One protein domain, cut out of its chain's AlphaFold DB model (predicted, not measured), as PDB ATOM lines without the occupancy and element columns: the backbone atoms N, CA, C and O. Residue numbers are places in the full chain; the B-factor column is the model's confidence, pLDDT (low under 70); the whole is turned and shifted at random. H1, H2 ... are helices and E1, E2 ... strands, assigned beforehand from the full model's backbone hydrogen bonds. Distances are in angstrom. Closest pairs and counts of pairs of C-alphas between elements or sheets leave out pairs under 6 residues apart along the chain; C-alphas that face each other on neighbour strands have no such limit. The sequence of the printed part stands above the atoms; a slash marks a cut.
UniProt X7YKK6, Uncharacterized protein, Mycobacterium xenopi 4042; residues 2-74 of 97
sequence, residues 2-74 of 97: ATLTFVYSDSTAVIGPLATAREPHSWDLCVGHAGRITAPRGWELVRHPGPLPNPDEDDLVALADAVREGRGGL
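What this domain is: This is residues 2 to 74 of the 97 residues of an uncharacterized protein of Mycobacterium xenopi 4042 (UniProt X7YKK6). A small compact body, a four-stranded sheet with the short helix H1 over one face, sends out one long arm, which ends in the lone helix H2, well away from the sheet. Residues 52 to 74 stick out with nothing packed on them, and this arm makes the length of the whole. The printed part has 73 residues, with four named strands and two named helices in the order E1 E2 E3 H1 E4 H2; the class is mixed, helices and strands. The sheet is mixed and runs E3 E1 E2 E4. The whole is only just extended, close to loose, with a radius of gyration of the C-alphas of 17.3 A and spans of 45 by 27 by 21 A.

Where its parts are: Find C-alpha 2 at (-35.009, 9.687, -18.991); from there E1, residues 2 to 7, runs 16.3 A to C-alpha 7 at (-41.650, 22.302, -11.102). E2 is residues 12 to 16, 12.7 A long. The edge strands are E3, residues 26 to 29, and E4, residues 44 to 47. Look for H1 at residues 31 to 36. H2, residues 57 to 72, runs 23.5 A and ends at C-alpha 72 at (-10.335, 27.186, 7.835).

How they stand to each other: Begin at the inner strands: E1 and E2 form a hairpin, antiparallel at 160 degrees, with N 5 and O 14 within hydrogen-bond range at 2.8 A. On the other side of E1 is E3, antiparallel at 151 degrees, with N 4 and O 27 at 2.8 A. Beside E2 you find E4, parallel at 7 degrees, with N 13 and O 44 at 2.8 A. H1 is on the sheet at a height of 8.4 A; it lies over E1 and only just not over E2, with 4 of its 6 C-alphas on E1 and 2 on E2. It runs along the strands, at 16 degrees to E1 on the local plane; the closest C-alphas of H1 and E1 are those of Ala 34 and Ala 2, 6.3 A apart. E3, H1 and E4 make a split strand-helix-strand unit, two strands running the same way with E1 and E2 between them in the sheet, and its crossover is right-handed. H2 is not on the sheet and is apart from H1. Every O i to N i+4 pair is within hydrogen-bond range in H1, and 11 of 12 are in H2.

The domain as a whole: Look first at residues 52 to 74, of which 57 to 72 belong to H2: they stand free. Without them the body has 50 residues and spans 26 by 22 by 17 A. The two C-alphas farthest apart are those of Gly 32 and Gly 72, 48.1 A. The printed part has no cut, and no link is long. The mean pLDDT of the printed part is 88.8; it is under 70 at residues 49 to 52 and 71 to 74.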
ATOM      1  N   ALA A   2     -35.119   8.525 -19.883       93.38
ATOM      2  CA  ALA A   2     -35.009   9.687 -18.991       93.38
ATOM      3  C   ALA A   2     -36.363   9.994 -18.332       93.38
ATOM      4  O   ALA A   2     -37.385   9.567 -18.863       93.38
ATOM      5  N   THR A   3     -36.383  10.769 -17.250       95.12
ATOM      6  CA  THR A   3     -37.622  11.254 -16.620       95.12
ATOM      7  C   THR A   3     -37.720  12.772 -16.757       95.12
ATOM      8  O   THR A   3     -36.747  13.492 -16.538       95.12
ATOM      9  N   LEU A   4     -38.898  13.252 -17.155       95.62
ATOM     10  CA  LEU A   4     -39.282  14.660 -17.177       95.62
ATOM     11  C   LEU A   4     -40.031  14.998 -15.892       95.62
ATOM     12  O   LEU A   4     -41.022  14.338 -15.608       95.62
ATOM     13  N   THR A   5     -39.628  16.059 -15.202       95.38
ATOM     14  CA  THR A   5     -40.309  16.585 -14.009       95.38
ATOM     15  C   THR A   5     -40.687  18.047 -14.228       95.38
ATOM     16  O   THR A   5     -39.847  18.835 -14.669       95.38
ATOM     17  N   PHE A   6     -41.931  18.425 -13.919       95.25
ATOM     18  CA  PHE A   6     -42.359  19.828 -13.936       95.25
ATOM     19  C   PHE A   6     -42.390  20.416 -12.526       95.25
ATOM     20  O   PHE A   6     -43.139  19.958 -11.665       95.25
ATOM     21  N   VAL A   7     -41.637  21.496 -12.325       94.50
ATOM     22  CA  VAL A   7     -41.650  22.302 -11.102       94.50
ATOM     23  C   VAL A   7     -42.383  23.606 -11.404       94.50
ATOM     24  O   VAL A   7     -41.802  24.588 -11.861       94.50
ATOM     25  N   TYR A   8     -43.699  23.599 -11.188       93.81
ATOM     26  CA  TYR A   8     -44.581  24.706 -11.572       93.81
ATOM     27  C   TYR A   8     -44.268  26.023 -10.855       93.81
ATOM     28  O   TYR A   8     -44.351  27.076 -11.480       93.81
ATOM     29  N   SER A   9     -43.896  25.975  -9.572       96.31
ATOM     30  CA  SER A   9     -43.548  27.175  -8.796       96.31
ATOM     31  C   SER A   9     -42.370  27.936  -9.396       96.31
ATOM     32  O   SER A   9     -42.354  29.160  -9.364       96.31
ATOM     33  N   ASP A  10     -41.429  27.199  -9.984       96.00
ATOM     34  CA  ASP A  10     -40.218  27.730 -10.606       96.00
ATOM     35  C   ASP A  10     -40.363  27.918 -12.119       96.00
ATOM     36  O   ASP A  10     -39.416  28.319 -12.785       96.00
ATOM     37  N   SER A  11     -41.532  27.600 -12.693       97.81
ATOM     38  CA  SER A  11     -41.718  27.550 -14.149       97.81
ATOM     39  C   SER A  11     -40.588  26.775 -14.841       97.81
ATOM     40  O   SER A  11     -40.000  27.241 -15.815       97.81
ATOM     41  N   THR A  12     -40.253  25.595 -14.315       96.62
ATOM     42  CA  THR A  12     -39.099  24.813 -14.775       96.62
ATOM     43  C   THR A  12     -39.496  23.394 -15.165       96.62
ATOM     44  O   THR A  12     -40.297  22.732 -14.502       96.62
ATOM     45  N   ALA A  13     -38.916  22.914 -16.260       96.75
ATOM     46  CA  ALA A  13     -38.987  21.536 -16.714       96.75
ATOM     47  C   ALA A  13     -37.591  20.910 -16.640       96.75
ATOM     48  O   ALA A  13     -36.647  21.415 -17.246       96.75
ATOM     49  N   VAL A  14     -37.453  19.799 -15.922       95.69
ATOM     50  CA  VAL A  14     -36.174  19.098 -15.752       95.69
ATOM     51  C   VAL A  14     -36.238  17.752 -16.454       95.69
ATOM     52  O   VAL A  14     -37.153  16.972 -16.212       95.69
ATOM     53  N   ILE A  15     -35.260  17.462 -17.307       95.50
ATOM     54  CA  ILE A  15     -35.043  16.137 -17.893       95.50
ATOM     55  C   ILE A  15     -33.797  15.547 -17.245       95.50
ATOM     56  O   ILE A  15     -32.698  16.071 -17.435       95.50
ATOM     57  N   GLY A  16     -33.971  14.461 -16.499       92.44
ATOM     58  CA  GLY A  16     -32.895  13.772 -15.792       92.44
ATOM     59  C   GLY A  16     -32.843  12.274 -16.097       92.44
ATOM     60  O   GLY A  16     -33.616  11.775 -16.924       92.44
ATOM     61  N   PRO A  17     -31.932  11.534 -15.439       91.19
ATOM     62  CA  PRO A  17     -31.940  10.075 -15.441       91.19
ATOM     63  C   PRO A  17     -33.317   9.507 -15.079       91.19
ATOM     64  O   PRO A  17     -34.152  10.202 -14.502       91.19
ATOM     65  N   LEU A  18     -33.554   8.240 -15.426       91.50
ATOM     66  CA  LEU A  18     -34.805   7.580 -15.065       91.50
ATOM     67  C   LEU A  18     -34.967   7.586 -13.538       91.50
ATOM     68  O   LEU A  18     -34.075   7.119 -12.825       91.50
ATOM     69  N   ALA A  19     -36.084   8.120 -13.057       89.12
ATOM     70  CA  ALA A  19     -36.385   8.167 -11.637       89.12
ATOM     71  C   ALA A  19     -36.501   6.746 -11.066       89.12
ATOM     72  O   ALA A  19     -37.040   5.834 -11.697       89.12
ATOM     73  N   THR A  20     -35.990   6.550  -9.852       89.44
ATOM     74  CA  THR A  20     -36.060   5.261  -9.144       89.44
ATOM     75  C   THR A  20     -37.411   5.037  -8.468       89.44
ATOM     76  O   THR A  20     -37.770   3.902  -8.158       89.44
ATOM     77  N   ALA A  21     -38.168   6.113  -8.258       88.81
ATOM     78  CA  ALA A  21     -39.501   6.110  -7.688       88.81
ATOM     79  C   ALA A  21     -40.450   6.925  -8.570       88.81
ATOM     80  O   ALA A  21     -40.043   7.820  -9.308       88.81
ATOM     81  N   ARG A  22     -41.742   6.608  -8.483       86.31
ATOM     82  CA  ARG A  22     -42.780   7.349  -9.193       86.31
ATOM     83  C   ARG A  22     -43.161   8.583  -8.386       86.31
ATOM     84  O   ARG A  22     -43.627   8.453  -7.257       86.31
ATOM     85  N   GLU A  23     -43.035   9.750  -9.001       87.38
ATOM     86  CA  GLU A  23     -43.391  11.027  -8.388       87.38
ATOM     87  C   GLU A  23     -44.605  11.672  -9.074       87.38
ATOM     88  O   GLU A  23     -44.836  11.463 -10.274       87.38
ATOM     89  N   PRO A  24     -45.409  12.459  -8.337       88.50
ATOM     90  CA  PRO A  24     -46.394  13.347  -8.939       88.50
ATOM     91  C   PRO A  24     -45.695  14.359  -9.850       88.50
ATOM     92  O   PRO A  24     -44.674  14.923  -9.476       88.50
ATOM     93  N   HIS A  25     -46.279  14.629 -11.019       88.81
ATOM     94  CA  HIS A  25     -45.734  15.575 -12.006       88.81
ATOM     95  C   HIS A  25     -44.417  15.132 -12.669       88.81
ATOM     96  O   HIS A  25     -43.674  15.978 -13.179       88.81
ATOM     97  N   SER A  26     -44.187  13.815 -12.725       93.12
ATOM     98  CA  SER A  26     -43.065  13.203 -13.443       93.12
ATOM     99  C   SER A  26     -43.529  12.196 -14.503       93.12
ATOM    100  O   SER A  26     -44.488  11.448 -14.298       93.12
ATOM    101  N   TRP A  27     -42.836  12.158 -15.646       94.69
ATOM    102  CA  TRP A  27     -43.116  11.251 -16.767       94.69
ATOM    103  C   TRP A  27     -41.841  10.636 -17.332       94.69
ATOM    104  O   TRP A  27     -40.891  11.344 -17.663       94.69
ATOM    105  N   ASP A  28     -41.860   9.324 -17.541       94.44
ATOM    106  CA  ASP A  28     -40.756   8.617 -18.177       94.44
ATOM    107  C   ASP A  28     -40.826   8.756 -19.697       94.44
ATOM    108  O   ASP A  28     -41.843   8.493 -20.343       94.44
ATOM    109  N   LEU A  29     -39.711   9.172 -20.279       93.69
ATOM    110  CA  LEU A  29     -39.543   9.426 -21.695       93.69
ATOM    111  C   LEU A  29     -38.532   8.442 -22.288       93.69
ATOM    112  O   LEU A  29     -37.438   8.195 -21.761       93.69
ATOM    113  N   CYS A  30     -38.865   7.913 -23.465       94.50
ATOM    114  CA  CYS A  30     -37.881   7.219 -24.285       94.50
ATOM    115  C   CYS A  30     -36.809   8.209 -24.781       94.50
ATOM    116  O   CYS A  30     -36.996   9.425 -24.746       94.50
ATOM    117  N   VAL A  31     -35.682   7.693 -25.284       90.69
ATOM    118  CA  VAL A  31     -34.551   8.522 -25.759       90.69
ATOM    119  C   VAL A  31     -35.000   9.550 -26.807       90.69
ATOM    120  O   VAL A  31     -34.610  10.713 -26.739       90.69
ATOM    121  N   GLY A  32     -35.875   9.147 -27.732       94.69
ATOM    122  CA  GLY A  32     -36.404  10.039 -28.765       94.69
ATOM    123  C   GLY A  32     -37.243  11.189 -28.200       94.69
ATOM    124  O   GLY A  32     -37.047  12.337 -28.594       94.69
ATOM    125  N   HIS A  33     -38.145  10.907 -27.253       96.31
ATOM    126  CA  HIS A  33     -38.976  11.940 -26.626       96.31
ATOM    127  C   HIS A  33     -38.156  12.866 -25.730       96.31
ATOM    128  O   HIS A  33     -38.329  14.081 -25.804       96.31
ATOM    129  N   ALA A  34     -37.205  12.323 -24.968       93.75
ATOM    130  CA  ALA A  34     -36.293  13.122 -24.161       93.75
ATOM    131  C   ALA A  34     -35.506  14.125 -25.024       93.75
ATOM    132  O   ALA A  34     -35.336  15.271 -24.621       93.75
ATOM    133  N   GLY A  35     -35.083  13.739 -26.233       92.50
ATOM    134  CA  GLY A  35     -34.347  14.622 -27.145       92.50
ATOM    135  C   GLY A  35     -35.182  15.723 -27.814       92.50
ATOM    136  O   GLY A  35     -34.630  16.755 -28.179       92.50
ATOM    137  N   ARG A  36     -36.498  15.530 -27.980       95.38
ATOM    138  CA  ARG A  36     -37.362  16.439 -28.764       95.38
ATOM    139  C   ARG A  36     -38.279  17.322 -27.933       95.38
ATOM    140  O   ARG A  36     -38.757  18.334 -28.435       95.38
ATOM    141  N   ILE A  37     -38.568  16.922 -26.699       94.75
ATOM    142  CA  ILE A  37     -39.482  17.672 -25.846       94.75
ATOM    143  C   ILE A  37     -38.928  19.069 -25.540       94.75
ATOM    144  O   ILE A  37     -37.714  19.269 -25.421       94.75
ATOM    145  N   THR A  38     -39.838  20.029 -25.423       95.38
ATOM    146  CA  THR A  38     -39.560  21.434 -25.121       95.38
ATOM    147  C   THR A  38     -40.344  21.855 -23.883       95.38
ATOM    148  O   THR A  38     -41.377  21.260 -23.568       95.38
ATOM    149  N   ALA A  39     -39.838  22.854 -23.158       95.69
ATOM    150  CA  ALA A  39     -40.562  23.432 -22.033       95.69
ATOM    151  C   ALA A  39     -41.685  24.370 -22.521       95.69
ATOM    152  O   ALA A  39     -41.621  24.876 -23.650       95.69
ATOM    153  N   PRO A  40     -42.707  24.630 -21.684       95.31
ATOM    154  CA  PRO A  40     -43.692  25.675 -21.946       95.31
ATOM    155  C   PRO A  40     -43.050  27.048 -22.205       95.31
ATOM    156  O   PRO A  40     -41.895  27.311 -21.867       95.31
ATOM    157  N   ARG A  41     -43.804  27.967 -22.816       96.50
ATOM    158  CA  ARG A  41     -43.282  29.313 -23.102       96.50
ATOM    159  C   ARG A  41     -42.971  30.050 -21.800       96.50
ATOM    160  O   ARG A  41     -43.811  30.102 -20.908       96.50
ATOM    161  N   GLY A  42     -41.785  30.651 -21.741       97.06
ATOM    162  CA  GLY A  42     -41.309  31.362 -20.553       97.06
ATOM    163  C   GLY A  42     -40.816  30.448 -19.430       97.06
ATOM    164  O   GLY A  42     -40.504  30.962 -18.365       97.06
ATOM    165  N   TRP A  43     -40.748  29.130 -19.657       98.12
ATOM    166  CA  TRP A  43     -40.192  28.175 -18.703       98.12
ATOM    167  C   TRP A  43     -38.737  27.846 -19.015       98.12
ATOM    168  O   TRP A  43     -38.326  27.832 -20.180       98.12
ATOM    169  N   GLU A  44     -37.979  27.514 -17.977       97.44
ATOM    170  CA  GLU A  44     -36.625  26.990 -18.121       97.44
ATOM    171  C   GLU A  44     -36.657  25.483 -18.420       97.44
ATOM    172  O   GLU A  44     -37.428  24.731 -17.822       97.44
ATOM    173  N   LEU A  45     -35.818  25.030 -19.360       96.06
ATOM    174  CA  LEU A  45     -35.614  23.608 -19.637       96.06
ATOM    175  C   LEU A  45     -34.212  23.189 -19.200       96.06
ATOM    176  O   LEU A  45     -33.237  23.437 -19.909       96.06
ATOM    177  N   VAL A  46     -34.128  22.482 -18.078       95.62
ATOM    178  CA  VAL A  46     -32.871  21.950 -17.556       95.62
ATOM    179  C   VAL A  46     -32.699  20.512 -18.025       95.62
ATOM    180  O   VAL A  46     -33.562  19.660 -17.820       95.62
ATOM    181  N   ARG A  47     -31.564  20.220 -18.660       93.31
ATOM    182  CA  ARG A  47     -31.185  18.861 -19.059       93.31
ATOM    183  C   ARG A  47     -30.003  18.439 -18.215       93.31
ATOM    184  O   ARG A  47     -28.909  18.969 -18.400       93.31
ATOM    185  N   HIS A  48     -30.211  17.493 -17.307       84.81
ATOM    186  CA  HIS A  48     -29.084  16.917 -16.602       84.81
ATOM    187  C   HIS A  48     -28.336  15.990 -17.564       84.81
ATOM    188  O   HIS A  48     -28.959  15.089 -18.140       84.81
ATOM    189  N   PRO A  49     -27.023  16.204 -17.783       68.06
ATOM    190  CA  PRO A  49     -26.215  15.192 -18.439       68.06
ATOM    191  C   PRO A  49     -26.368  13.890 -17.645       68.06
ATOM    192  O   PRO A  49     -26.645  13.918 -16.443       68.06
ATOM    193  N   GLY A  50     -26.279  12.753 -18.338       66.19
ATOM    194  CA  GLY A  50     -26.413  11.439 -17.709       66.19
ATOM    195  C   GLY A  50     -25.478  11.272 -16.502       66.19
ATOM    196  O   GLY A  50     -24.619  12.127 -16.282       66.19
ATOM    197  N   PRO A  51     -25.647  10.186 -15.724       61.78
ATOM    198  CA  PRO A  51     -24.899   9.976 -14.492       61.78
ATOM    199  C   PRO A  51     -23.425  10.325 -14.696       61.78
ATOM    200  O   PRO A  51     -22.782   9.799 -15.607       61.78
ATOM    201  N   LEU A  52     -22.934  11.267 -13.890       64.62
ATOM    202  CA  LEU A  52     -21.514  11.578 -13.871       64.62
ATOM    203  C   LEU A  52     -20.765  10.290 -13.508       64.62
ATOM    204  O   LEU A  52     -21.303   9.492 -12.730       64.62
ATOM    205  N   PRO A  53     -19.566  10.062 -14.070       71.00
ATOM    206  CA  PRO A  53     -18.745   8.942 -13.643       71.00
ATOM    207  C   PRO A  53     -18.619   8.993 -12.120       71.00
ATOM    208  O   PRO A  53     -18.346  10.051 -11.549       71.00
ATOM    209  N   ASN A  54     -18.906   7.868 -11.472       76.50
ATOM    210  CA  ASN A  54     -18.727   7.709 -10.038       76.50
ATOM    211  C   ASN A  54     -17.241   7.946  -9.720       76.50
ATOM    212  O   ASN A  54     -16.421   7.170 -10.212       76.50
ATOM    213  N   PRO A  55     -16.896   9.012  -8.973       81.56
ATOM    214  CA  PRO A  55     -15.508   9.298  -8.637       81.56
ATOM    215  C   PRO A  55     -14.943   8.160  -7.792       81.56
ATOM    216  O   PRO A  55     -15.669   7.549  -6.998       81.56
ATOM    217  N   ASP A  56     -13.661   7.875  -7.984       88.12
ATOM    218  CA  ASP A  56     -12.968   6.854  -7.211       88.12
ATOM    219  C   ASP A  56     -12.829   7.289  -5.741       88.12
ATOM    220  O   ASP A  56     -12.992   8.462  -5.389       88.12
ATOM    221  N   GLU A  57     -12.539   6.340  -4.849       89.62
ATOM    222  CA  GLU A  57     -12.432   6.614  -3.407       89.62
ATOM    223  C   GLU A  57     -11.371   7.686  -3.096       89.62
ATOM    224  O   GLU A  57     -11.602   8.556  -2.256       89.62
ATOM    225  N   ASP A  58     -10.260   7.693  -3.838       90.62
ATOM    226  CA  ASP A  58      -9.195   8.692  -3.699       90.62
ATOM    227  C   ASP A  58      -9.677  10.112  -4.036       90.62
ATOM    228  O   ASP A  58      -9.384  11.062  -3.303       90.62
ATOM    229  N   ASP A  59     -10.471  10.267  -5.099       91.44
ATOM    230  CA  ASP A  59     -11.057  11.557  -5.477       91.44
ATOM    231  C   ASP A  59     -12.020  12.053  -4.393       91.44
ATOM    232  O   ASP A  59     -12.033  13.238  -4.045       91.44
ATOM    233  N   LEU A  60     -12.814  11.146  -3.814       91.62
ATOM    234  CA  LEU A  60     -13.724  11.472  -2.715       91.62
ATOM    235  C   LEU A  60     -12.966  11.954  -1.472       91.62
ATOM    236  O   LEU A  60     -13.385  12.928  -0.838       91.62
ATOM    237  N   VAL A  61     -11.843  11.312  -1.137       93.38
ATOM    238  CA  VAL A  61     -10.973  11.725  -0.026       93.38
ATOM    239  C   VAL A  61     -10.342  13.090  -0.308       93.38
ATOM    240  O   VAL A  61     -10.395  13.969   0.556       93.38
ATOM    241  N   ALA A  62      -9.813  13.308  -1.515       93.31
ATOM    242  CA  ALA A  62      -9.217  14.583  -1.916       93.31
ATOM    243  C   ALA A  62     -10.223  15.747  -1.837       93.31
ATOM    244  O   ALA A  62      -9.901  16.832  -1.349       93.31
ATOM    245  N   LEU A  63     -11.472  15.518  -2.254       90.19
ATOM    246  CA  LEU A  63     -12.551  16.501  -2.132       90.19
ATOM    247  C   LEU A  63     -12.924  16.776  -0.669       90.19
ATOM    248  O   LEU A  63     -13.153  17.931  -0.295       90.19
ATOM    249  N   ALA A  64     -12.983  15.739   0.171       94.00
ATOM    250  CA  ALA A  64     -13.293  15.887   1.591       94.00
ATOM    251  C   ALA A  64     -12.227  16.706   2.338       94.00
ATOM    252  O   ALA A  64     -12.571  17.528   3.194       94.00
ATOM    253  N   ASP A  65     -10.952  16.510   1.996       93.94
ATOM    254  CA  ASP A  65      -9.837  17.312   2.503       93.94
ATOM    255  C   ASP A  65      -9.951  18.775   2.051       93.94
ATOM    256  O   ASP A  65     -10.014  19.682   2.885       93.94
ATOM    257  N   ALA A  66     -10.154  19.014   0.751       92.00
ATOM    258  CA  ALA A  66     -10.299  20.363   0.203       92.00
ATOM    259  C   ALA A  66     -11.432  21.175   0.870       92.00
ATOM    260  O   ALA A  66     -11.279  22.372   1.134       92.00
ATOM    261  N   VAL A  67     -12.568  20.543   1.194       91.75
ATOM    262  CA  VAL A  67     -13.680  21.191   1.920       91.75
ATOM    263  C   VAL A  67     -13.300  21.541   3.365       91.75
ATOM    264  O   VAL A  67     -13.741  22.574   3.880       91.75
ATOM    265  N   ARG A  68     -12.498  20.700   4.033       87.75
ATOM    266  CA  ARG A  68     -12.016  20.938   5.402       87.75
ATOM    267  C   ARG A  68     -11.069  22.134   5.447       87.75
ATOM    268  O   ARG A  68     -11.291  23.041   6.250       87.75
ATOM    269  N   GLU A  69     -10.117  22.190   4.523       84.19
ATOM    270  CA  GLU A  69      -9.145  23.282   4.416       84.19
ATOM    271  C   GLU A  69      -9.810  24.609   4.002       84.19
ATOM    272  O   GLU A  69      -9.552  25.666   4.587       84.19
ATOM    273  N   GLY A  70     -10.764  24.570   3.063       74.88
ATOM    274  CA  GLY A  70     -11.509  25.753   2.614       74.88
ATOM    275  C   GLY A  70     -12.356  26.418   3.709       74.88
ATOM    276  O   GLY A  70     -12.568  27.634   3.682       74.88
ATOM    277  N   ARG A  71     -12.800  25.656   4.717       67.12
ATOM    278  CA  ARG A  71     -13.527  26.190   5.883       67.12
ATOM    279  C   ARG A  71     -12.611  26.894   6.893       67.12
ATOM    280  O   ARG A  71     -13.080  27.798   7.581       67.12
ATOM    281  N   GLY A  72     -11.321  26.550   6.949       61.78
ATOM    282  CA  GLY A  72     -10.335  27.186   7.835       61.78
ATOM    283  C   GLY A  72      -9.835  28.556   7.351       61.78
ATOM    284  O   GLY A  72      -9.521  29.428   8.160       61.78
ATOM    285  N   GLY A  73      -9.818  28.793   6.034       56.06
ATOM    286  CA  GLY A  73      -9.273  30.022   5.432       56.06
ATOM    287  C   GLY A  73     -10.147  31.279   5.565       56.06
ATOM    288  O   GLY A  73      -9.643  32.398   5.465       56.06
ATOM    289  N   LEU A  74     -11.451  31.130   5.823       56.38
ATOM    290  CA  LEU A  74     -12.377  32.264   5.974       56.38
ATOM    291  C   LEU A  74     -12.292  32.928   7.358       56.38
ATOM    292  O   LEU A  74     -12.680  34.086   7.500       56.38
TER     293      LEU A  74